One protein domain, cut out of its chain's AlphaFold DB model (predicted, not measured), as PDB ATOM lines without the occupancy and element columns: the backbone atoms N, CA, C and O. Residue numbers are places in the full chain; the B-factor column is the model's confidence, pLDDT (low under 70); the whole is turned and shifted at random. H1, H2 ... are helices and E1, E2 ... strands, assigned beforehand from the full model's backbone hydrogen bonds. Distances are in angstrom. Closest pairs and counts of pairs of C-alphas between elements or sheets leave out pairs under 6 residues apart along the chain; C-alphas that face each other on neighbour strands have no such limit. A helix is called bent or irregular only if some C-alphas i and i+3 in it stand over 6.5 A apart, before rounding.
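AT A GLANCE: This is residues 113 to 297 of the 326 residues of an uncharacterized protein of Thraustotheca clavata (UniProt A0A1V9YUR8). Look for two small lobes end to end, each built on a three-stranded sheet: E4 E5 E6 sits between H4 and H8, while E1 E2 E3 has H5 over it and H2 grazing it. H3, H6 and H7 fill the middle, and H1 with H9 lies to one side. The 185 printed residues run H1 H2 E1 H3 H4 E2 H5 E3 E4 H6 H7 E5 H8 E6 H9, nine named helices and six named strands, a mixed class. Both sheets are mixed. The whole is compact, with a radius of gyration of the C-alphas of 17.5 A and spans of 54 by 40 by 29 A.

IN THESE COORDINATES: Find C-alpha 218 at (203.008, 316.986, 204.153), where E4, residues 218 to 221, begins; E5 is 248 to 250 and E6 269 to 271. H4 is 155 to 164, 14.3 A long, and H8 253 to 263, 15.7 A. Then find E1 at 142 to 145, E2 at 172 to 174, E3 at 195 to 197, H5 at 177 to 186, 14.7 A, and H2 at 124 to 136, 18.5 A. H3 is 146 to 149, H6 222 to 225, and H7 233 to 244, 15.4 A, irregular, with C-alphas 234 and 237 7.2 A apart. H1, 113 to 122, begins at (194.553, 288.276, 199.814); H9, 286 to 290, ends at (190.342, 287.678, 211.376).

HOW THE PARTS SIT: E4 and E5 are antiparallel, N 249 and O 220 being 2.9 A apart; E5 and E6 are parallel, N 250 and O 270 2.8 A. H4 and H8 are on opposite faces, at heights of 8.8 A and 9.3 A over the sheet, making three layers, helices on both faces. E5, H8, E6 and E2, H5, E3 are strand-helix-strand units, parallel strands with a helix between, their crossovers right-handed. E1 and E2 are antiparallel, N 173 and O 144 2.8 A; E2 and E3 are parallel, N 196 and O 172 2.8 A. H5 is on this sheet at a height of 10.0 A; H2, H3 and H7 only graze it. H6 touches H7, closest C-alphas Phe 223 and Arg 241, 5.3 A. H1 and H9 only just touch, with 3 pairs of C-alphas within 8 A, closest Glu 116 and Arg 288, 7.5 A. Every O i to N i+4 pair is within hydrogen-bond range in H1, H2, H4, H5, H8 and H9; H7 has 4 of 8, and H3 and H6 are too short for one.

THE WHOLE: The farthest C-alphas, Thr 136 and Ser 262, are 54.1 A apart. The printed part has no cut; E3 to E4 and E6 to H9 are long links. The model's pLDDT is under 70 at residues 201, 204 and 275 to 278.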
ATOM      1  N   ALA A 113     194.285 289.637 199.364       91.44
ATOM      2  CA  ALA A 113     194.553 288.276 199.814       91.44
ATOM      3  C   ALA A 113     195.887 287.740 199.261       91.44
ATOM      4  O   ALA A 113     196.600 287.029 199.967       91.44
ATOM      5  N   ARG A 114     196.267 288.095 198.027       92.12
ATOM      6  CA  ARG A 114     197.567 287.725 197.434       92.12
ATOM      7  C   ARG A 114     198.742 288.424 198.110       92.12
ATOM      8  O   ARG A 114     199.772 287.784 198.345       92.12
ATOM      9  N   ILE A 115     198.585 289.702 198.447       88.75
ATOM     10  CA  ILE A 115     199.567 290.448 199.242       88.75
ATOM     11  C   ILE A 115     199.740 289.766 200.604       88.75
ATOM     12  O   ILE A 115     200.868 289.480 201.004       88.75
ATOM     13  N   GLU A 116     198.639 289.425 201.281       91.00
ATOM     14  CA  GLU A 116     198.682 288.733 202.575       91.00
ATOM     15  C   GLU A 116     199.306 287.335 202.477       91.00
ATOM     16  O   GLU A 116     200.061 286.931 203.363       91.00
ATOM     17  N   LEU A 117     199.051 286.606 201.386       92.88
ATOM     18  CA  LEU A 117     199.696 285.320 201.135       92.88
ATOM     19  C   LEU A 117     201.210 285.488 200.999       92.88
ATOM     20  O   LEU A 117     201.968 284.756 201.626       92.88
ATOM     21  N   THR A 118     201.651 286.478 200.221       91.81
ATOM     22  CA  THR A 118     203.078 286.746 200.007       91.81
ATOM     23  C   THR A 118     203.759 287.156 201.312       91.81
ATOM     24  O   THR A 118     204.856 286.672 201.603       91.81
ATOM     25  N   HIS A 119     203.093 287.965 202.137       91.75
ATOM     26  CA  HIS A 119     203.551 288.306 203.483       91.75
ATOM     27  C   HIS A 119     203.696 287.071 204.370       91.75
ATOM     28  O   HIS A 119     204.775 286.824 204.909       91.75
ATOM     29  N   THR A 120     202.631 286.272 204.474       90.81
ATOM     30  CA  THR A 120     202.593 285.062 205.303       90.81
ATOM     31  C   THR A 120     203.710 284.105 204.896       90.81
ATOM     32  O   THR A 120     204.470 283.644 205.743       90.81
ATOM     33  N   SER A 121     203.867 283.874 203.588       90.94
ATOM     34  CA  SER A 121     204.905 283.012 203.021       90.94
ATOM     35  C   SER A 121     206.324 283.549 203.245       90.94
ATOM     36  O   SER A 121     207.258 282.763 203.398       90.94
ATOM     37  N   SER A 122     206.503 284.873 203.296       90.31
ATOM     38  CA  SER A 122     207.814 285.499 203.518       90.31
ATOM     39  C   SER A 122     208.323 285.351 204.952       90.31
ATOM     40  O   SER A 122     209.532 285.386 205.152       90.31
ATOM     41  N   LEU A 123     207.429 285.174 205.931       89.38
ATOM     42  CA  LEU A 123     207.766 285.089 207.361       89.38
ATOM     43  C   LEU A 123     207.609 283.683 207.952       89.38
ATOM     44  O   LEU A 123     207.588 283.514 209.173       89.38
ATOM     45  N   VAL A 124     207.487 282.653 207.106       89.31
ATOM     46  CA  VAL A 124     207.241 281.270 207.555       89.31
ATOM     47  C   VAL A 124     208.277 280.791 208.558       89.31
ATOM     48  O   VAL A 124     207.922 280.144 209.544       89.31
ATOM     49  N   LYS A 125     209.553 281.109 208.334       88.06
ATOM     50  CA  LYS A 125     210.649 280.625 209.180       88.06
ATOM     51  C   LYS A 125     210.621 281.272 210.561       88.06
ATOM     52  O   LYS A 125     210.812 280.583 211.561       88.06
ATOM     53  N   GLU A 126     210.384 282.574 210.604       89.88
ATOM     54  CA  GLU A 126     210.316 283.381 211.815       89.88
ATOM     55  C   GLU A 126     209.097 282.972 212.646       89.88
ATOM     56  O   GLU A 126     209.243 282.593 213.805       89.88
ATOM     57  N   TYR A 127     207.905 282.938 212.042       90.12
ATOM     58  CA  TYR A 127     206.688 282.502 212.729       90.12
ATOM     59  C   TYR A 127     206.795 281.078 213.266       90.12
ATOM     60  O   TYR A 127     206.446 280.850 214.420       90.12
ATOM     61  N   SER A 128     207.311 280.133 212.471       88.94
ATOM     62  CA  SER A 128     207.458 278.741 212.916       88.94
ATOM     63  C   SER A 128     208.363 278.640 214.144       88.94
ATOM     64  O   SER A 128     208.038 277.926 215.090       88.94
ATOM     65  N   ALA A 129     209.457 279.408 214.176       90.00
ATOM     66  CA  ALA A 129     210.354 279.455 215.325       90.00
ATOM     67  C   ALA A 129     209.677 280.012 216.586       90.00
ATOM     68  O   ALA A 129     209.917 279.513 217.688       90.00
ATOM     69  N   PHE A 130     208.827 281.034 216.447       89.12
ATOM     70  CA  PHE A 130     208.094 281.596 217.584       89.12
ATOM     71  C   PHE A 130     206.966 280.695 218.058       89.12
ATOM     72  O   PHE A 130     206.779 280.560 219.264       89.12
ATOM     73  N   GLU A 131     206.232 280.063 217.145       89.75
ATOM     74  CA  GLU A 131     205.198 279.092 217.498       89.75
ATOM     75  C   GLU A 131     205.801 277.890 218.235       89.75
ATOM     76  O   GLU A 131     205.261 277.472 219.259       89.75
ATOM     77  N   GLU A 132     206.945 277.373 217.775       90.06
ATOM     78  CA  GLU A 132     207.663 276.289 218.448       90.06
ATOM     79  C   GLU A 132     208.142 276.711 219.842       90.06
ATOM     80  O   GLU A 132     207.858 276.023 220.826       90.06
ATOM     81  N   TYR A 133     208.800 277.870 219.945       91.31
ATOM     82  CA  TYR A 133     209.316 278.383 221.213       91.31
ATOM     83  C   TYR A 133     208.207 278.683 222.230       91.31
ATOM     84  O   TYR A 133     208.312 278.309 223.395       91.31
ATOM     85  N   ARG A 134     207.095 279.291 221.798       89.31
ATOM     86  CA  ARG A 134     205.921 279.535 222.657       89.31
ATOM     87  C   ARG A 134     205.292 278.243 223.170       89.31
ATOM     88  O   ARG A 134     204.647 278.246 224.215       89.31
ATOM     89  N   ARG A 135     205.455 277.134 222.443       87.62
ATOM     90  CA  ARG A 135     204.924 275.829 222.847       87.62
ATOM     91  C   ARG A 135     205.772 275.165 223.929       87.62
ATOM     92  O   ARG A 135     205.233 274.390 224.717       87.62
ATOM     93  N   THR A 136     207.078 275.420 223.940       86.44
ATOM     94  CA  THR A 136     208.021 274.829 224.900       86.44
ATOM     95  C   THR A 136     208.212 275.697 226.139       86.44
ATOM     96  O   THR A 136     208.409 275.157 227.226       86.44
ATOM     97  N   GLU A 137     208.085 277.018 226.007       87.81
ATOM     98  CA  GLU A 137     208.356 277.976 227.074       87.81
ATOM     99  C   GLU A 137     207.107 278.787 227.460       87.81
ATOM    100  O   GLU A 137     206.606 279.610 226.688       87.81
ATOM    101  N   ARG A 138     206.620 278.584 228.694       82.69
ATOM    102  CA  ARG A 138     205.436 279.293 229.216       82.69
ATOM    103  C   ARG A 138     205.698 280.779 229.440       82.69
ATOM    104  O   ARG A 138     204.838 281.589 229.118       82.69
ATOM    105  N   ASP A 139     206.877 281.115 229.953       85.12
ATOM    106  CA  ASP A 139     207.312 282.490 230.196       85.12
ATOM    107  C   ASP A 139     208.341 282.896 229.132       85.12
ATOM    108  O   ASP A 139     209.556 282.947 229.358       85.12
ATOM    109  N   ASN A 140     207.851 283.011 227.894       88.38
ATOM    110  CA  ASN A 140     208.683 283.283 226.721       88.38
ATOM    111  C   ASN A 140     208.962 284.783 226.520       88.38
ATOM    112  O   ASN A 140     209.886 285.126 225.783       88.38
ATOM    113  N   GLY A 141     208.181 285.664 227.153       90.94
ATOM    114  CA  GLY A 141     208.311 287.118 227.051       90.94
ATOM    115  C   GLY A 141     208.195 287.677 225.628       90.94
ATOM    116  O   GLY A 141     208.663 288.788 225.382       90.94
ATOM    117  N   ILE A 142     207.637 286.919 224.672       92.12
ATOM    118  CA  ILE A 142     207.370 287.379 223.303       92.12
ATOM    119  C   ILE A 142     205.965 287.964 223.257       92.12
ATOM    120  O   ILE A 142     204.987 287.236 223.419       92.12
ATOM    121  N   ILE A 143     205.868 289.245 222.915       92.31
ATOM    122  CA  ILE A 143     204.603 289.974 222.827       92.31
ATOM    123  C   ILE A 143     203.957 289.714 221.459       92.31
ATOM    124  O   ILE A 143     202.968 288.987 221.359       92.31
ATOM    125  N   ALA A 144     204.550 290.233 220.381       91.94
ATOM    126  CA  ALA A 144     204.027 290.099 219.018       91.94
ATOM    127  C   ALA A 144     205.093 290.429 217.963       91.94
ATOM    128  O   ALA A 144     206.120 291.031 218.279       91.94
ATOM    129  N   MET A 145     204.841 290.090 216.697       92.75
ATOM    130  CA  MET A 145     205.570 290.712 215.588       92.75
ATOM    131  C   MET A 145     205.016 292.114 215.311       92.75
ATOM    132  O   MET A 145     203.810 292.345 215.393       92.75
ATOM    133  N   PHE A 146     205.884 293.050 214.929       93.94
ATOM    134  CA  PHE A 146     205.490 294.432 214.660       93.94
ATOM    135  C   PHE A 146     204.455 294.541 213.532       93.94
ATOM    136  O   PHE A 146     203.488 295.297 213.648       93.94
ATOM    137  N   CYS A 147     204.607 293.743 212.471       92.31
ATOM    138  CA  CYS A 147     203.645 293.697 211.375       92.31
ATOM    139  C   CYS A 147     202.245 293.232 211.797       92.31
ATOM    140  O   CYS A 147     201.295 293.559 211.098       92.31
ATOM    141  N   ASP A 148     202.076 292.507 212.904       91.81
ATOM    142  CA  ASP A 148     200.759 292.024 213.350       91.81
ATOM    143  C   ASP A 148     199.966 293.081 214.112       91.81
ATOM    144  O   ASP A 148     198.731 293.108 214.066       91.81
ATOM    145  N   ILE A 149     200.681 293.968 214.801       92.31
ATOM    146  CA  ILE A 149     200.071 294.960 215.684       92.31
ATOM    147  C   ILE A 149     199.919 296.323 215.020       92.31
ATOM    148  O   ILE A 149     198.984 297.040 215.351       92.31
ATOM    149  N   CYS A 150     200.807 296.689 214.094       93.88
ATOM    150  CA  CYS A 150     200.788 297.992 213.441       93.88
ATOM    151  C   CYS A 150     199.949 297.923 212.164       93.88
ATOM    152  O   CYS A 150     200.230 297.109 211.283       93.88
ATOM    153  N   MET A 151     198.957 298.805 212.044       91.88
ATOM    154  CA  MET A 151     198.104 298.952 210.865       91.88
ATOM    155  C   MET A 151     198.104 300.400 210.366       91.88
ATOM    156  O   MET A 151     198.334 301.341 211.125       91.88
ATOM    157  N   PHE A 152     197.787 300.579 209.090       90.62
ATOM    158  CA  PHE A 152     197.524 301.883 208.489       90.62
ATOM    159  C   PHE A 152     196.199 301.801 207.747       90.62
ATOM    160  O   PHE A 152     195.987 300.862 206.984       90.62
ATOM    161  N   GLU A 153     195.323 302.783 207.946       85.31
ATOM    162  CA  GLU A 153     194.020 302.803 207.265       85.31
ATOM    163  C   GLU A 153     194.160 303.025 205.762       85.31
ATOM    164  O   GLU A 153     193.417 302.458 204.968       85.31
ATOM    165  N   ASN A 154     195.135 303.842 205.363       85.25
ATOM    166  CA  ASN A 154     195.436 304.069 203.961       85.25
ATOM    167  C   ASN A 154     196.490 303.059 203.485       85.25
ATOM    168  O   ASN A 154     197.651 303.098 203.907       85.25
ATOM    169  N   GLN A 155     196.094 302.192 202.555       81.00
ATOM    170  CA  GLN A 155     196.954 301.147 202.005       81.00
ATOM    171  C   GLN A 155     198.192 301.702 201.278       81.00
ATOM    172  O   GLN A 155     199.263 301.100 201.355       81.00
ATOM    173  N   GLN A 156     198.093 302.861 200.620       84.25
ATOM    174  CA  GLN A 156     199.235 303.495 199.949       84.25
ATOM    175  C   GLN A 156     200.280 303.958 200.967       84.25
ATOM    176  O   GLN A 156     201.475 303.736 200.772       84.25
ATOM    177  N   ILE A 157     199.832 304.528 202.093       89.69
ATOM    178  CA  ILE A 157     200.708 304.896 203.214       89.69
ATOM    179  C   ILE A 157     201.378 303.636 203.780       89.69
ATOM    180  O   ILE A 157     202.600 303.611 203.940       89.69
ATOM    181  N   ALA A 158     200.601 302.570 204.006       89.12
ATOM    182  CA  ALA A 158     201.108 301.289 204.491       89.12
ATOM    183  C   ALA A 158     202.230 300.746 203.590       89.12
ATOM    184  O   ALA A 158     203.303 300.384 204.073       89.12
ATOM    185  N   GLN A 159     202.006 300.724 202.274       86.62
ATOM    186  CA  GLN A 159     202.977 300.237 201.294       86.62
ATOM    187  C   GLN A 159     204.224 301.124 201.217       86.62
ATOM    188  O   GLN A 159     205.340 300.606 201.164       86.62
ATOM    189  N   ALA A 160     204.057 302.448 201.232       89.19
ATOM    190  CA  ALA A 160     205.170 303.391 201.179       89.19
ATOM    191  C   ALA A 160     206.088 303.245 202.407       89.19
ATOM    192  O   ALA A 160     207.311 303.164 202.276       89.19
ATOM    193  N   ILE A 161     205.503 303.119 203.600       91.50
ATOM    194  CA  ILE A 161     206.255 302.905 204.842       91.50
ATOM    195  C   ILE A 161     206.885 301.508 204.863       91.50
ATOM    196  O   ILE A 161     208.043 301.378 205.257       91.50
ATOM    197  N   ALA A 162     206.170 300.473 204.408       89.81
ATOM    198  CA  ALA A 162     206.677 299.103 204.364       89.81
ATOM    199  C   ALA A 162     207.949 298.994 203.513       89.81
ATOM    200  O   ALA A 162     208.912 298.354 203.930       89.81
ATOM    201  N   LYS A 163     207.995 299.690 202.370       87.25
ATOM    202  CA  LYS A 163     209.189 299.786 201.517       87.25
ATOM    203  C   LYS A 163     210.360 300.459 202.242       87.25
ATOM    204  O   LYS A 163     211.467 299.930 202.247       87.25
ATOM    205  N   GLN A 164     210.113 301.594 202.897       88.50
ATOM    206  CA  GLN A 164     211.154 302.367 203.587       88.50
ATOM    207  C   GLN A 164     211.670 301.688 204.869       88.50
ATOM    208  O   GLN A 164     212.829 301.860 205.252       88.50
ATOM    209  N   ARG A 165     210.816 300.926 205.563       87.50
ATOM    210  CA  ARG A 165     211.113 300.258 206.844       87.50
ATOM    211  C   ARG A 165     210.953 298.749 206.773       87.50
ATOM    212  O   ARG A 165     210.524 298.114 207.732       87.50
ATOM    213  N   TYR A 166     211.372 298.155 205.668       84.56
ATOM    214  CA  TYR A 166     211.157 296.734 205.455       84.56
ATOM    215  C   TYR A 166     211.765 295.827 206.533       84.56
ATOM    216  O   TYR A 166     211.107 294.908 207.011       84.56
ATOM    217  N   GLY A 167     212.994 296.121 206.977       84.62
ATOM    218  CA  GLY A 167     213.680 295.340 208.011       84.62
ATOM    219  C   GLY A 167     213.032 295.437 209.394       84.62
ATOM    220  O   GLY A 167     213.399 294.681 210.293       84.62
ATOM    221  N   ALA A 168     212.080 296.360 209.566       86.81
ATOM    222  CA  ALA A 168     211.325 296.530 210.793       86.81
ATOM    223  C   ALA A 168     210.017 295.733 210.843       86.81
ATOM    224  O   ALA A 168     209.544 295.425 211.929       86.81
ATOM    225  N   LEU A 169     209.435 295.374 209.697       89.75
ATOM    226  CA  LEU A 169     208.188 294.604 209.655       89.75
ATOM    227  C   LEU A 169     208.281 293.253 210.384       89.75
ATOM    228  O   LEU A 169     207.384 292.978 211.180       89.75
ATOM    229  N   PRO A 170     209.348 292.445 210.211       91.12
ATOM    230  CA  PRO A 170     209.494 291.183 210.931       91.12
ATOM    231  C   PRO A 170     210.120 291.350 212.324       91.12
ATOM    232  O   PRO A 170     210.569 290.367 212.912       91.12
ATOM    233  N   MET A 171     210.225 292.578 212.852       93.19
ATOM    234  CA  MET A 171     210.747 292.773 214.205       93.19
ATOM    235  C   MET A 171     209.818 292.143 215.229       93.19
ATOM    236  O   MET A 171     208.597 292.286 215.160       93.19
ATOM    237  N   VAL A 172     210.419 291.490 216.214       93.50
ATOM    238  CA  VAL A 172     209.693 290.825 217.290       93.50
ATOM    239  C   VAL A 172     209.787 291.650 218.548       93.50
ATOM    240  O   VAL A 172     210.873 291.956 219.041       93.50
ATOM    241  N   ILE A 173     208.624 291.999 219.064       94.00
ATOM    242  CA  ILE A 173     208.470 292.774 220.277       94.00
ATOM    243  C   ILE A 173     208.503 291.796 221.443       94.00
ATOM    244  O   ILE A 173     207.780 290.795 221.458       94.00
ATOM    245  N   VAL A 174     209.365 292.077 222.407       93.81
ATOM    246  CA  VAL A 174     209.556 291.263 223.608       93.81
ATOM    247  C   VAL A 174     209.462 292.144 224.839       93.81
ATOM    248  O   VAL A 174     209.646 293.353 224.750       93.81
ATOM    249  N   GLU A 175     209.190 291.555 225.993       91.69
ATOM    250  CA  GLU A 175     209.075 292.304 227.245       91.69
ATOM    251  C   GLU A 175     210.425 292.904 227.655       91.69
ATOM    252  O   GLU A 175     210.549 294.117 227.823       91.69
ATOM    253  N   THR A 176     211.463 292.062 227.722       90.75
ATOM    254  CA  THR A 176     212.779 292.438 228.252       90.75
ATOM    255  C   THR A 176     213.928 291.976 227.346       90.75
ATOM    256  O   THR A 176     213.780 291.032 226.558       90.75
ATOM    257  N   PRO A 177     215.127 292.578 227.472       90.44
ATOM    258  CA  PRO A 177     216.333 292.073 226.813       90.44
ATOM    259  C   PRO A 177     216.674 290.619 227.187       90.44
ATOM    260  O   PRO A 177     217.220 289.874 226.370       90.44
ATOM    261  N   GLN A 178     216.335 290.181 228.403       90.75
ATOM    262  CA  GLN A 178     216.563 288.818 228.886       90.75
ATOM    263  C   GLN A 178     215.748 287.792 228.090       90.75
ATOM    264  O   GLN A 178     216.273 286.719 227.781       90.75
ATOM    265  N   SER A 179     214.525 288.136 227.676       91.81
ATOM    266  CA  SER A 179     213.691 287.290 226.812       91.81
ATOM    267  C   SER A 179     214.374 287.005 225.468       91.81
ATOM    268  O   SER A 179     214.346 285.875 224.983       91.81
ATOM    269  N   VAL A 180     215.103 287.983 224.908       91.31
ATOM    270  CA  VAL A 180     215.903 287.790 223.680       91.31
ATOM    271  C   VAL A 180     217.025 286.781 223.901       91.31
ATOM    272  O   VAL A 180     217.245 285.893 223.077       91.31
ATOM    273  N   ILE A 181     217.753 286.909 225.014       89.75
ATOM    274  CA  ILE A 181     218.857 286.001 225.353       89.75
ATOM    275  C   ILE A 181     218.323 284.577 225.537       89.75
ATOM    276  O   ILE A 181     218.936 283.626 225.048       89.75
ATOM    277  N   LYS A 182     217.176 284.428 226.208       91.81
ATOM    278  CA  LYS A 182     216.512 283.140 226.426       91.81
ATOM    279  C   LYS A 182     216.082 282.510 225.100       91.81
ATOM    280  O   LYS A 182     216.434 281.359 224.850       91.81
ATOM    281  N   PHE A 183     215.436 283.277 224.217       92.38
ATOM    282  CA  PHE A 183     215.072 282.815 222.875       92.38
ATOM    283  C   PHE A 183     216.299 282.347 222.088       92.38
ATOM    284  O   PHE A 183     216.309 281.235 221.575       92.38
ATOM    285  N   ARG A 184     217.373 283.146 222.042       91.25
ATOM    286  CA  ARG A 184     218.595 282.803 221.289       91.25
ATOM    287  C   ARG A 184     219.309 281.550 221.803       91.25
ATOM    288  O   ARG A 184     220.027 280.924 221.035       91.25
ATOM    289  N   LYS A 185     219.157 281.209 223.086       90.00
ATOM    290  CA  LYS A 185     219.755 280.002 223.685       90.00
ATOM    291  C   LYS A 185     218.913 278.748 223.472       90.00
ATOM    292  O   LYS A 185     219.477 277.663 223.377       90.00
ATOM    293  N   LEU A 186     217.588 278.891 223.480       89.44
ATOM    294  CA  LEU A 186     216.654 277.764 223.525       89.44
ATOM    295  C   LEU A 186     215.968 277.481 222.185       89.44
ATOM    296  O   LEU A 186     215.514 276.363 221.967       89.44
ATOM    297  N   SER A 187     215.868 278.470 221.298       88.00
ATOM    298  CA  SER A 187     215.310 278.282 219.962       88.00
ATOM    299  C   SER A 187     216.303 277.557 219.057       88.00
ATOM    300  O   SER A 187     217.499 277.847 219.064       88.00
ATOM    301  N   HIS A 188     215.791 276.661 218.216       86.25
ATOM    302  CA  HIS A 188     216.559 276.011 217.153       86.25
ATOM    303  C   HIS A 188     216.675 276.868 215.881       86.25
ATOM    304  O   HIS A 188     217.241 276.425 214.881       86.25
ATOM    305  N   HIS A 189     216.134 278.089 215.890       87.69
ATOM    306  CA  HIS A 189     216.138 278.958 214.723       87.69
ATOM    307  C   HIS A 189     217.544 279.457 214.374       87.69
ATOM    308  O   HIS A 189     218.222 280.092 215.181       87.69
ATOM    309  N   VAL A 190     217.940 279.240 213.118       80.69
ATOM    310  CA  VAL A 190     219.178 279.767 212.538       80.69
ATOM    311  C   VAL A 190     218.824 280.909 211.589       80.69
ATOM    312  O   VAL A 190     218.292 280.680 210.503       80.69
ATOM    313  N   GLY A 191     219.126 282.141 211.995       81.75
ATOM    314  CA  GLY A 191     218.814 283.340 211.220       81.75
ATOM    315  C   GLY A 191     218.923 284.620 212.044       81.75
ATOM    316  O   GLY A 191     219.039 284.584 213.272       81.75
ATOM    317  N   GLN A 192     218.916 285.768 211.364       82.62
ATOM    318  CA  GLN A 192     218.851 287.065 212.030       82.62
ATOM    319  C   GLN A 192     217.393 287.435 212.287       82.62
ATOM    320  O   GLN A 192     216.663 287.775 211.363       82.62
ATOM    321  N   ILE A 193     216.999 287.416 213.559       88.62
ATOM    322  CA  ILE A 193     215.743 288.005 214.022       88.62
ATOM    323  C   ILE A 193     216.070 289.302 214.760       88.62
ATOM    324  O   ILE A 193     216.870 289.320 215.705       88.62
ATOM    325  N   ASN A 194     215.423 290.381 214.329       91.00
ATOM    326  CA  ASN A 194     215.491 291.668 215.001       91.00
ATOM    327  C   ASN A 194     214.483 291.689 216.151       91.00
ATOM    328  O   ASN A 194     213.294 291.462 215.942       91.00
ATOM    329  N   PHE A 195     214.963 291.983 217.357       91.62
ATOM    330  CA  PHE A 195     214.130 292.068 218.551       91.62
ATOM    331  C   PHE A 195     214.039 293.503 219.047       91.62
ATOM    332  O   PHE A 195     215.012 294.256 218.980       91.62
ATOM    333  N   VAL A 196     212.875 293.847 219.583       91.38
ATOM    334  CA  VAL A 196     212.579 295.144 220.171       91.38
ATOM    335  C   VAL A 196     212.047 294.924 221.589       91.38
ATOM    336  O   VAL A 196     210.891 294.530 221.741       91.38
ATOM    337  N   PRO A 197     212.872 295.128 222.632       89.88
ATOM    338  CA  PRO A 197     212.398 295.055 224.005       89.88
ATOM    339  C   PRO A 197     211.527 296.269 224.339       89.88
ATOM    340  O   PRO A 197     211.889 297.401 224.015       89.88
ATOM    341  N   LEU A 198     210.390 296.028 224.992       88.31
ATOM    342  CA  LEU A 198     209.500 297.063 225.507       88.31
ATOM    343  C   LEU A 198     210.228 297.897 226.565       88.31
ATOM    344  O   LEU A 198     210.305 299.123 226.456       88.31
ATOM    345  N   GLU A 199     210.828 297.212 227.537       81.25
ATOM    346  CA  GLU A 199     211.694 297.812 228.543       81.25
ATOM    347  C   GLU A 199     213.087 298.041 227.955       81.25
ATOM    348  O   GLU A 199     213.980 297.192 228.033       81.25
ATOM    349  N   ASN A 200     213.279 299.203 227.331       74.00
ATOM    350  CA  ASN A 200     214.594 299.638 226.885       74.00
ATOM    351  C   ASN A 200     214.954 300.993 227.509       74.00
ATOM    352  O   ASN A 200     214.413 302.021 227.099       74.00
ATOM    353  N   PRO A 201     215.901 301.036 228.462       66.88
ATOM    354  CA  PRO A 201     216.346 302.295 229.057       66.88
ATOM    355  C   PRO A 201     217.121 303.184 228.069       66.88
ATOM    356  O   PRO A 201     217.422 304.330 228.384       66.88
ATOM    357  N   LEU A 202     217.458 302.668 226.882       70.12
ATOM    358  CA  LEU A 202     218.240 303.355 225.851       70.12
ATOM    359  C   LEU A 202     217.381 303.845 224.679       70.12
ATOM    360  O   LEU A 202     217.916 304.105 223.598       70.12
ATOM    361  N   TRP A 203     216.058 303.940 224.845       70.81
ATOM    362  CA  TRP A 203     215.220 304.526 223.805       70.81
ATOM    363  C   TRP A 203     215.651 305.981 223.547       70.81
ATOM    364  O   TRP A 203     215.661 306.788 224.477       70.81
ATOM    365  N   PRO A 204     216.052 306.338 222.312       66.06
ATOM    366  CA  PRO A 204     216.524 307.684 222.033       66.06
ATOM    367  C   PRO A 204     215.366 308.671 222.172       66.06
ATOM    368  O   PRO A 204     214.277 308.438 221.642       66.06
ATOM    369  N   ALA A 205     215.620 309.805 222.826       70.06
ATOM    370  CA  ALA A 205     214.723 310.947 222.741       70.06
ATOM    371  C   ALA A 205     214.647 311.382 221.267       70.06
ATOM    372  O   ALA A 205     215.625 311.843 220.682       70.06
ATOM    373  N   LEU A 206     213.498 311.146 220.633       72.44
ATOM    374  CA  LEU A 206     213.257 311.515 219.242       72.44
ATOM    375  C   LEU A 206     212.826 312.979 219.187       72.44
ATOM    376  O   LEU A 206     211.639 313.283 219.332       72.44
ATOM    377  N   GLU A 207     213.791 313.865 218.958       78.56
ATOM    378  CA  GLU A 207     213.518 315.239 218.545       78.56
ATOM    379  C   GLU A 207     213.024 315.236 217.094       78.56
ATOM    380  O   GLU A 207     213.672 314.705 216.186       78.56
ATOM    381  N   LEU A 208     211.830 315.781 216.884       82.19
ATOM    382  CA  LEU A 208     211.206 315.862 215.570       82.19
ATOM    383  C   LEU A 208     211.379 317.283 215.030       82.19
ATOM    384  O   LEU A 208     211.177 318.235 215.785       82.19
ATOM    385  N   PRO A 209     211.717 317.448 213.739       82.38
ATOM    386  CA  PRO A 209     211.624 318.750 213.091       82.38
ATOM    387  C   PRO A 209     210.219 319.325 213.293       82.38
ATOM    388  O   PRO A 209     209.241 318.606 213.124       82.38
ATOM    389  N   ASN A 210     210.087 320.601 213.646       81.88
ATOM    390  CA  ASN A 210     208.763 321.211 213.670       81.88
ATOM    391  C   ASN A 210     208.329 321.487 212.224       81.88
ATOM    392  O   ASN A 210     209.026 322.203 211.504       81.88
ATOM    393  N   VAL A 211     207.222 320.887 211.792       85.25
ATOM    394  CA  VAL A 211     206.703 321.016 210.425       85.25
ATOM    395  C   VAL A 211     205.462 321.879 210.495       85.25
ATOM    396  O   VAL A 211     204.508 321.522 211.181       85.25
ATOM    397  N   ASP A 212     205.476 323.004 209.789       84.12
ATOM    398  CA  ASP A 212     204.299 323.861 209.690       84.12
ATOM    399  C   ASP A 212     203.166 323.103 208.980       84.12
ATOM    400  O   ASP A 212     203.403 322.433 207.969       84.12
ATOM    401  N   GLU A 213     201.936 323.240 209.475       80.19
ATOM    402  CA  GLU A 213     200.721 322.725 208.835       80.19
ATOM    403  C   GLU A 213     200.562 323.256 207.402       80.19
ATOM    404  O   GLU A 213     199.966 322.592 206.555       80.19
ATOM    405  N   SER A 214     201.147 324.422 207.096       84.75
ATOM    406  CA  SER A 214     201.164 324.995 205.746       84.75
ATOM    407  C   SER A 214     202.120 324.293 204.763       84.75
ATOM    408  O   SER A 214     202.106 324.599 203.567       84.75
ATOM    409  N   THR A 215     202.941 323.341 205.232       91.50
ATOM    410  CA  THR A 215     203.950 322.654 204.411       91.50
ATOM    411  C   THR A 215     203.284 321.875 203.269       91.50
ATOM    412  O   THR A 215     202.582 320.888 203.519       91.50
ATOM    413  N   PRO A 216     203.531 322.239 201.995       93.44
ATOM    414  CA  PRO A 216     202.832 321.633 200.872       93.44
ATOM    415  C   PRO A 216     203.019 320.119 200.805       93.44
ATOM    416  O   PRO A 216     204.139 319.615 200.729       93.44
ATOM    417  N   GLY A 217     201.900 319.396 200.794       93.00
ATOM    418  CA  GLY A 217     201.870 317.950 200.614       93.00
ATOM    419  C   GLY A 217     202.372 317.128 201.796       93.00
ATOM    420  O   GLY A 217     202.418 315.908 201.653       93.00
ATOM    421  N   PHE A 218     202.738 317.734 202.928       95.25
ATOM    422  CA  PHE A 218     203.008 316.986 204.153       95.25
ATOM    423  C   PHE A 218     201.697 316.406 204.696       95.25
ATOM    424  O   PHE A 218     200.704 317.116 204.822       95.25
ATOM    425  N   ILE A 219     201.682 315.102 204.972       93.75
ATOM    426  CA  ILE A 219     200.506 314.408 205.510       93.75
ATOM    427  C   ILE A 219     200.634 314.319 207.028       93.75
ATOM    428  O   ILE A 219     199.800 314.847 207.755       93.75
ATOM    429  N   ASN A 220     201.665 313.618 207.504       94.06
ATOM    430  CA  ASN A 220     202.036 313.538 208.914       94.06
ATOM    431  C   ASN A 220     203.341 312.734 209.070       94.06
ATOM    432  O   ASN A 220     203.917 312.235 208.098       94.06
ATOM    433  N   TYR A 221     203.766 312.522 210.312       93.31
ATOM    434  CA  TYR A 221     204.715 311.471 210.655       93.31
ATOM    435  C   TYR A 221     204.078 310.079 210.595       93.31
ATOM    436  O   TYR A 221     202.932 309.882 210.994       93.31
ATOM    437  N   ALA A 222     204.853 309.083 210.165       94.06
ATOM    438  CA  ALA A 222     204.410 307.695 210.046       94.06
ATOM    439  C   ALA A 222     203.824 307.134 211.352       94.06
ATOM    440  O   ALA A 222     202.797 306.468 211.316       94.06
ATOM    441  N   PHE A 223     204.431 307.422 212.508       92.56
ATOM    442  CA  PHE A 223     203.922 306.931 213.793       92.56
ATOM    443  C   PHE A 223     202.589 307.578 214.204       92.56
ATOM    444  O   PHE A 223     201.804 306.926 214.877       92.56
ATOM    445  N   ASN A 224     202.288 308.803 213.754       92.62
ATOM    446  CA  ASN A 224     200.987 309.444 213.986       92.62
ATOM    447  C   ASN A 224     199.877 308.856 213.102       92.62
ATOM    448  O   ASN A 224     198.702 308.943 213.440       92.62
ATOM    449  N   LEU A 225     200.247 308.278 211.956       94.19
ATOM    450  CA  LEU A 225     199.323 307.640 211.013       94.19
ATOM    451  C   LEU A 225     199.109 306.155 211.320       94.19
ATOM    452  O   LEU A 225     198.177 305.545 210.794       94.19
ATOM    453  N   ALA A 226     199.986 305.570 212.134       94.00
ATOM    454  CA  ALA A 226     199.883 304.191 212.567       94.00
ATOM    455  C   ALA A 226     198.747 304.046 213.582       94.00
ATOM    456  O   ALA A 226     198.672 304.784 214.566       94.00
ATOM    457  N   LYS A 227     197.895 303.050 213.359       92.62
ATOM    458  CA  LYS A 227     196.952 302.545 214.353       92.62
ATOM    459  C   LYS A 227     197.459 301.216 214.885       92.62
ATOM    460  O   LYS A 227     198.152 300.477 214.184       92.62
ATOM    461  N   ILE A 228     197.092 300.907 216.119       92.00
ATOM    462  CA  ILE A 228     197.493 299.666 216.770       92.00
ATOM    463  C   ILE A 228     196.288 298.758 216.945       92.00
ATOM    464  O   ILE A 228     195.191 299.217 217.262       92.00
ATOM    465  N   THR A 229     196.487 297.471 216.664       89.50
ATOM    466  CA  THR A 229     195.481 296.431 216.881       89.50
ATOM    467  C   THR A 229     195.032 296.460 218.349       89.50
ATOM    468  O   THR A 229     195.891 296.575 219.229       89.50
ATOM    469  N   PRO A 230     193.720 296.337 218.631       88.38
ATOM    470  CA  PRO A 230     193.212 296.392 219.995       88.38
ATOM    471  C   PRO A 230     193.943 295.447 220.958       88.38
ATOM    472  O   PRO A 230     194.180 294.284 220.622       88.38
ATOM    473  N   GLY A 231     194.291 295.941 222.149       89.38
ATOM    474  CA  GLY A 231     195.050 295.218 223.181       89.38
ATOM    475  C   GLY A 231     196.552 295.533 223.225       89.38
ATOM    476  O   GLY A 231     197.229 295.142 224.178       89.38
ATOM    477  N   TYR A 232     197.083 296.254 222.234       91.62
ATOM    478  CA  TYR A 232     198.498 296.636 222.150       91.62
ATOM    479  C   TYR A 232     198.733 298.153 222.249       91.62
ATOM    480  O   TYR A 232     199.835 298.627 221.988       91.62
ATOM    481  N   GLU A 233     197.726 298.938 222.635       92.00
ATOM    482  CA  GLU A 233     197.734 300.410 222.588       92.00
ATOM    483  C   GLU A 233     198.892 301.029 223.386       92.00
ATOM    484  O   GLU A 233     199.474 302.029 222.972       92.00
ATOM    485  N   HIS A 234     199.290 300.386 224.486       89.25
ATOM    486  CA  HIS A 234     200.425 300.786 225.323       89.25
ATOM    487  C   HIS A 234     201.780 300.801 224.582       89.25
ATOM    488  O   HIS A 234     202.751 301.366 225.080       89.25
ATOM    489  N   LEU A 235     201.867 300.191 223.395       91.12
ATOM    490  CA  LEU A 235     203.077 300.142 222.572       91.12
ATOM    491  C   LEU A 235     203.247 301.365 221.654       91.12
ATOM    492  O   LEU A 235     204.328 301.531 221.081       91.12
ATOM    493  N   GLN A 236     202.221 302.213 221.509       89.81
ATOM    494  CA  GLN A 236     202.200 303.330 220.555       89.81
ATOM    495  C   GLN A 236     203.350 304.323 220.789       89.81
ATOM    496  O   GLN A 236     204.171 304.566 219.901       89.81
ATOM    497  N   ASP A 237     203.447 304.864 222.002       84.94
ATOM    498  CA  ASP A 237     204.363 305.974 222.289       84.94
ATOM    499  C   ASP A 237     205.833 305.546 222.362       84.94
ATOM    500  O   ASP A 237     206.727 306.367 222.150       84.94
ATOM    501  N   ASN A 238     206.083 304.252 222.589       85.19
ATOM    502  CA  ASN A 238     207.423 303.701 222.773       85.19
ATOM    503  C   ASN A 238     207.870 302.885 221.554       85.19
ATOM    504  O   ASN A 238     208.748 303.302 220.795       85.19
ATOM    505  N   VAL A 239     207.263 301.714 221.339       89.06
ATOM    506  CA  VAL A 239     207.713 300.745 220.331       89.06
ATOM    507  C   VAL A 239     207.426 301.251 218.922       89.06
ATOM    508  O   VAL A 239     208.332 301.292 218.091       89.06
ATOM    509  N   VAL A 240     206.194 301.686 218.647       90.69
ATOM    510  CA  VAL A 240     205.792 302.149 217.307       90.69
ATOM    511  C   VAL A 240     206.558 303.409 216.935       90.69
ATOM    512  O   VAL A 240     207.183 303.461 215.871       90.69
ATOM    513  N   ARG A 241     206.584 304.393 217.844       87.69
ATOM    514  CA  ARG A 241     207.356 305.623 217.667       87.69
ATOM    515  C   ARG A 241     208.830 305.335 217.409       87.69
ATOM    516  O   ARG A 241     209.415 305.964 216.530       87.69
ATOM    517  N   THR A 242     209.434 304.363 218.091       87.50
ATOM    518  CA  THR A 242     210.857 304.087 217.873       87.50
ATOM    519  C   THR A 242     211.147 303.269 216.621       87.50
ATOM    520  O   THR A 242     212.178 303.473 215.975       87.50
ATOM    521  N   ILE A 243     210.257 302.360 216.234       90.44
ATOM    522  CA  ILE A 243     210.428 301.589 215.003       90.44
ATOM    523  C   ILE A 243     210.246 302.497 213.777       90.44
ATOM    524  O   ILE A 243     211.067 302.483 212.853       90.44
ATOM    525  N   LEU A 244     209.200 303.326 213.779       91.81
ATOM    526  CA  LEU A 244     208.886 304.226 212.668       91.81
ATOM    527  C   LEU A 244     209.722 305.517 212.697       91.81
ATOM    528  O   LEU A 244     209.945 306.117 211.645       91.81
ATOM    529  N   LYS A 245     210.283 305.897 213.851       88.38
ATOM    530  CA  LYS A 245     211.153 307.070 214.049       88.38
ATOM    531  C   LYS A 245     210.507 308.353 213.511       88.38
ATOM    532  O   LYS A 245     209.338 308.616 213.740       88.38
ATOM    533  N   ASN A 246     211.271 309.156 212.785       89.88
ATOM    534  CA  ASN A 246     210.892 310.444 212.222       89.88
ATOM    535  C   ASN A 246     210.506 310.356 210.733       89.88
ATOM    536  O   ASN A 246     210.738 311.312 210.000       89.88
ATOM    537  N   ILE A 247     209.962 309.224 210.259       92.75
ATOM    538  CA  ILE A 247     209.544 309.116 208.850       92.75
ATOM    539  C   ILE A 247     208.405 310.088 208.578       92.75
ATOM    540  O   ILE A 247     207.349 309.996 209.202       92.75
ATOM    541  N   MET A 248     208.609 310.969 207.609       94.06
ATOM    542  CA  MET A 248     207.608 311.923 207.148       94.06
ATOM    543  C   MET A 248     206.906 311.387 205.904       94.06
ATOM    544  O   MET A 248     207.559 310.897 204.982       94.06
ATOM    545  N   VAL A 249     205.581 311.488 205.866       94.75
ATOM    546  CA  VAL A 249     204.762 311.038 204.738       94.75
ATOM    547  C   VAL A 249     204.322 312.253 203.928       94.75
ATOM    548  O   VAL A 249     203.756 313.196 204.482       94.75
ATOM    549  N   PHE A 250     204.566 312.218 202.619       94.88
ATOM    550  CA  PHE A 250     204.186 313.262 201.672       94.88
ATOM    551  C   PHE A 250     203.266 312.727 200.574       94.88
ATOM    552  O   PHE A 250     203.351 311.567 200.181       94.88
ATOM    553  N   THR A 251     202.425 313.598 200.019       93.50
ATOM    554  CA  THR A 251     201.565 313.267 198.874       93.50
ATOM    555  C   THR A 251     202.372 312.947 197.619       93.50
ATOM    556  O   THR A 251     202.027 312.009 196.907       93.50
ATOM    557  N   THR A 252     203.455 313.691 197.361       93.75
ATOM    558  CA  THR A 252     204.297 313.517 196.169       93.75
ATOM    559  C   THR A 252     205.788 313.571 196.485       93.75
ATOM    560  O   THR A 252     206.223 314.261 197.417       93.75
ATOM    561  N   ARG A 253     206.603 312.903 195.661       93.00
ATOM    562  CA  ARG A 253     208.070 312.947 195.753       93.00
ATOM    563  C   ARG A 253     208.591 314.370 195.563       93.00
ATOM    564  O   ARG A 253     209.552 314.766 196.220       93.00
ATOM    565  N   ALA A 254     207.942 315.155 194.703       94.00
ATOM    566  CA  ALA A 254     208.302 316.551 194.477       94.00
ATOM    567  C   ALA A 254     208.138 317.406 195.746       94.00
ATOM    568  O   ALA A 254     209.010 318.223 196.045       94.00
ATOM    569  N   HIS A 255     207.057 317.207 196.509       94.75
ATOM    570  CA  HIS A 255     206.849 317.895 197.785       94.75
ATOM    571  C   HIS A 255     207.888 317.484 198.834       94.75
ATOM    572  O   HIS A 255     208.521 318.357 199.429       94.75
ATOM    573  N   ALA A 256     208.138 316.178 198.985       93.00
ATOM    574  CA  ALA A 256     209.155 315.667 199.904       93.00
ATOM    575  C   ALA A 256     210.545 316.254 199.606       93.00
ATOM    576  O   ALA A 256     211.218 316.758 200.503       93.00
ATOM    577  N   GLN A 257     210.955 316.263 198.331       92.56
ATOM    578  CA  GLN A 257     212.260 316.784 197.927       92.56
ATOM    579  C   GLN A 257     212.399 318.286 198.199       92.56
ATOM    580  O   GLN A 257     213.443 318.727 198.677       92.56
ATOM    581  N   ARG A 258     211.358 319.080 197.913       92.56
ATOM    582  CA  ARG A 258     211.363 320.525 198.198       92.56
ATOM    583  C   ARG A 258     211.537 320.797 199.687       92.56
ATOM    584  O   ARG A 258     212.351 321.643 200.042       92.56
ATOM    585  N   TYR A 259     210.820 320.056 200.528       92.31
ATOM    586  CA  TYR A 259     210.928 320.184 201.976       92.31
ATOM    587  C   TYR A 259     212.321 319.787 202.492       92.31
ATOM    588  O   TYR A 259     212.936 320.538 203.244       92.31
ATOM    589  N   MET A 260     212.876 318.653 202.044       90.69
ATOM    590  CA  MET A 260     214.236 318.250 202.434       90.69
ATOM    591  C   MET A 260     215.282 319.309 202.059       90.69
ATOM    592  O   MET A 260     216.175 319.611 202.850       90.69
ATOM    593  N   ASN A 261     215.144 319.913 200.874       90.31
ATOM    594  CA  ASN A 261     216.038 320.976 200.423       90.31
ATOM    595  C   ASN A 261     215.909 322.256 201.273       90.31
ATOM    596  O   ASN A 261     216.892 322.981 201.394       90.31
ATOM    597  N   SER A 262     214.737 322.549 201.855       89.19
ATOM    598  CA  SER A 262     214.528 323.767 202.654       89.19
ATOM    599  C   SER A 262     215.042 323.657 204.087       89.19
ATOM    600  O   SER A 262     215.490 324.655 204.641       89.19
ATOM    601  N   ILE A 263     214.985 322.468 204.697       88.12
ATOM    602  CA  ILE A 263     215.411 322.284 206.095       88.12
ATOM    603  C   ILE A 263     216.913 322.017 206.251       88.12
ATOM    604  O   ILE A 263     217.432 322.097 207.359       88.12
ATOM    605  N   GLY A 264     217.616 321.661 205.168       78.56
ATOM    606  CA  GLY A 264     219.064 321.412 205.181       78.56
ATOM    607  C   GLY A 264     219.513 320.198 206.010       78.56
ATOM    608  O   GLY A 264     220.710 319.973 206.164       78.56
ATOM    609  N   ILE A 265     218.573 319.403 206.532       82.44
ATOM    610  CA  ILE A 265     218.817 318.190 207.318       82.44
ATOM    611  C   ILE A 265     218.158 317.014 206.606       82.44
ATOM    612  O   ILE A 265     217.007 317.086 206.176       82.44
ATOM    613  N   HIS A 266     218.878 315.899 206.510       83.12
ATOM    614  CA  HIS A 266     218.326 314.681 205.937       83.12
ATOM    615  C   HIS A 266     217.366 314.001 206.925       83.12
ATOM    616  O   HIS A 266     217.785 313.458 207.951       83.12
ATOM    617  N   VAL A 267     216.081 313.970 206.577       86.19
ATOM    618  CA  VAL A 267     215.028 313.272 207.326       86.19
ATOM    619  C   VAL A 267     214.457 312.163 206.439       86.19
ATOM    620  O   VAL A 267     214.255 312.398 205.250       86.19
ATOM    621  N   PRO A 268     214.193 310.949 206.955       90.31
ATOM    622  CA  PRO A 268     213.553 309.909 206.159       90.31
ATOM    623  C   PRO A 268     212.166 310.362 205.684       90.31
ATOM    624  O   PRO A 268     211.298 310.661 206.502       90.31
ATOM    625  N   THR A 269     211.929 310.362 204.375       92.00
ATOM    626  CA  THR A 269     210.627 310.707 203.786       92.00
ATOM    627  C   THR A 269     210.090 309.573 202.925       92.00
ATOM    628  O   THR A 269     210.865 308.878 202.270       92.00
ATOM    629  N   VAL A 270     208.769 309.435 202.861       93.00
ATOM    630  CA  VAL A 270     208.070 308.587 201.887       93.00
ATOM    631  C   VAL A 270     207.056 309.419 201.107       93.00
ATOM    632  O   VAL A 270     206.503 310.377 201.645       93.00
ATOM    633  N   ALA A 271     206.814 309.054 199.852       92.44
ATOM    634  CA  ALA A 271     205.863 309.726 198.975       92.44
ATOM    635  C   ALA A 271     204.848 308.731 198.399       92.44
ATOM    636  O   ALA A 271     205.217 307.601 198.079       92.44
ATOM    637  N   LEU A 272     203.582 309.140 198.281       90.38
ATOM    638  CA  LEU A 272     202.496 308.248 197.845       90.38
ATOM    639  C   LEU A 272     202.425 308.048 196.327       90.38
ATOM    640  O   LEU A 272     201.886 307.042 195.873       90.38
ATOM    641  N   ASP A 273     202.998 308.962 195.546       87.94
ATOM    642  CA  ASP A 273     203.110 308.852 194.086       87.94
ATOM    643  C   ASP A 273     204.269 307.951 193.624       87.94
ATOM    644  O   ASP A 273     204.443 307.722 192.427       87.94
ATOM    645  N   ASP A 274     205.059 307.410 194.555       80.19
ATOM    646  CA  ASP A 274     206.157 306.509 194.236       80.19
ATOM    647  C   ASP A 274     205.664 305.067 194.047       80.19
ATOM    648  O   ASP A 274     205.693 304.222 194.954       80.19
ATOM    649  N   SER A 275     205.215 304.771 192.827       62.00
ATOM    650  CA  SER A 275     204.792 303.434 192.408       62.00
ATOM    651  C   SER A 275     205.989 302.480 192.241       62.00
ATOM    652  O   SER A 275     206.326 302.056 191.139       62.00
ATOM    653  N   GLY A 276     206.670 302.147 193.338       61.72
ATOM    654  CA  GLY A 276     207.657 301.060 193.376       61.72
ATOM    655  C   GLY A 276     207.000 299.671 193.347       61.72
ATOM    656  O   GLY A 276     205.809 299.547 193.641       61.72
ATOM    657  N   ALA A 277     207.785 298.625 193.071       59.19
ATOM    658  CA  ALA A 277     207.314 297.237 193.046       59.19
ATOM    659  C   ALA A 277     206.568 296.836 194.342       59.19
ATOM    660  O   ALA A 277     206.914 297.338 195.420       59.19
ATOM    661  N   PRO A 278     205.554 295.950 194.260       64.56
ATOM    662  CA  PRO A 278     204.867 295.444 195.440       64.56
ATOM    663  C   PRO A 278     205.875 294.798 196.395       64.56
ATOM    664  O   PRO A 278     206.711 293.992 195.986       64.56
ATOM    665  N   TYR A 279     205.820 295.202 197.664       72.56
ATOM    666  CA  TYR A 279     206.725 294.702 198.693       72.56
ATOM    667  C   TYR A 279     206.148 293.434 199.324       72.56
ATOM    668  O   TYR A 279     204.940 293.350 199.542       72.56
ATOM    669  N   SER A 280     207.000 292.448 199.607       79.81
ATOM    670  CA  SER A 280     206.545 291.137 200.077       79.81
ATOM    671  C   SER A 280     205.947 291.176 201.480       79.81
ATOM    672  O   SER A 280     205.069 290.379 201.785       79.81
ATOM    673  N   LEU A 281     206.393 292.103 202.332       86.19
ATOM    674  CA  LEU A 281     205.869 292.277 203.682       86.19
ATOM    675  C   LEU A 281     204.900 293.458 203.748       86.19
ATOM    676  O   LEU A 281     205.143 294.515 203.168       86.19
ATOM    677  N   CYS A 282     203.833 293.312 204.525       88.25
ATOM    678  CA  CYS A 282     202.859 294.369 204.746       88.25
ATOM    679  C   CYS A 282     202.485 294.489 206.229       88.25
ATOM    680  O   CYS A 282     202.620 293.548 207.019       88.25
ATOM    681  N   PHE A 283     202.012 295.679 206.595       90.56
ATOM    682  CA  PHE A 283     201.394 295.945 207.890       90.56
ATOM    683  C   PHE A 283     200.110 295.136 208.081       90.56
ATOM    684  O   PHE A 283     199.593 294.538 207.134       90.56
ATOM    685  N   SER A 284     199.617 295.116 209.314       82.50
ATOM    686  CA  SER A 284     198.408 294.395 209.686       82.50
ATOM    687  C   SER A 284     197.223 294.900 208.869       82.50
ATOM    688  O   SER A 284     197.084 296.101 208.627       82.50
ATOM    689  N   ASN A 285     196.378 293.970 208.439       85.94
ATOM    690  CA  ASN A 285     195.166 294.242 207.677       85.94
ATOM    691  C   ASN A 285     193.980 293.457 208.273       85.94
ATOM    692  O   ASN A 285     194.180 292.554 209.099       85.94
ATOM    693  N   PRO A 286     192.734 293.760 207.860       84.50
ATOM    694  CA  PRO A 286     191.552 293.099 208.408       84.50
ATOM    695  C   PRO A 286     191.554 291.573 208.231       84.50
ATOM    696  O   PRO A 286     191.053 290.850 209.096       84.50
ATOM    697  N   LEU A 287     192.124 291.056 207.135       87.75
ATOM    698  CA  LEU A 287     192.217 289.614 206.898       87.75
ATOM    699  C   LEU A 287     193.114 288.944 207.948       87.75
ATOM    700  O   LEU A 287     192.700 287.958 208.553       87.75
ATOM    701  N   ARG A 288     194.289 289.512 208.232       89.00
ATOM    702  CA  ARG A 288     195.212 288.996 209.251       89.00
ATOM    703  C   ARG A 288     194.579 288.974 210.637       89.00
ATOM    704  O   ARG A 288     194.656 287.958 211.323       89.00
ATOM    705  N   GLN A 289     193.883 290.044 211.018       86.81
ATOM    706  CA  GLN A 289     193.181 290.119 212.305       86.81
ATOM    707  C   GLN A 289     192.108 289.033 212.443       86.81
ATOM    708  O   GLN A 289     192.005 288.384 213.481       86.81
ATOM    709  N   ARG A 290     191.342 288.760 211.378       88.19
ATOM    710  CA  ARG A 290     190.342 287.678 211.376       88.19
ATOM    711  C   ARG A 290     190.959 286.289 211.538       88.19
ATOM    712  O   ARG A 290     190.293 285.389 212.046       88.19
ATOM    713  N   LEU A 291     192.204 286.114 211.102       90.75
ATOM    714  CA  LEU A 291     192.922 284.842 211.130       90.75
ATOM    715  C   LEU A 291     193.912 284.731 212.302       90.75
ATOM    716  O   LEU A 291     194.613 283.726 212.409       90.75
ATOM    717  N   GLN A 292     193.953 285.713 213.210       86.94
ATOM    718  CA  GLN A 292     194.953 285.798 214.285       86.94
ATOM    719  C   GLN A 292     194.983 284.574 215.219       86.94
ATOM    720  O   GLN A 292     196.027 284.238 215.771       86.94
ATOM    721  N   ASN A 293     193.857 283.872 215.365       87.50
ATOM    722  CA  ASN A 293     193.749 282.698 216.237       87.50
ATOM    723  C   ASN A 293     194.212 281.395 215.572       87.50
ATOM    724  O   ASN A 293     194.309 280.368 216.240       87.50
ATOM    725  N   LEU A 294     194.463 281.416 214.264       90.31
ATOM    726  CA  LEU A 294     194.975 280.268 213.526       90.31
ATOM    727  C   LEU A 294     196.501 280.245 213.586       90.31
ATOM    728  O   LEU A 294     197.134 281.303 213.644       90.31
ATOM    729  N   ARG A 295     197.092 279.050 213.510       88.81
ATOM    730  CA  ARG A 295     198.536 278.896 213.294       88.81
ATOM    731  C   ARG A 295     198.915 279.333 211.894       88.81
ATOM    732  O   ARG A 295     198.090 279.272 210.982       88.81
ATOM    733  N   LEU A 296     200.177 279.683 211.682       88.94
ATOM    734  CA  LEU A 296     200.627 280.189 210.388       88.94
ATOM    735  C   LEU A 296     200.281 279.264 209.210       88.94
ATOM    736  O   LEU A 296     199.750 279.727 208.204       88.94
ATOM    737  N   ALA A 297     200.509 277.955 209.350       89.06
ATOM    738  CA  ALA A 297     200.195 276.985 208.298       89.06
ATOM    739  C   ALA A 297     198.688 276.939 207.966       89.06
ATOM    740  O   ALA A 297     198.296 276.770 206.811       89.06
TER     741      ALA A 297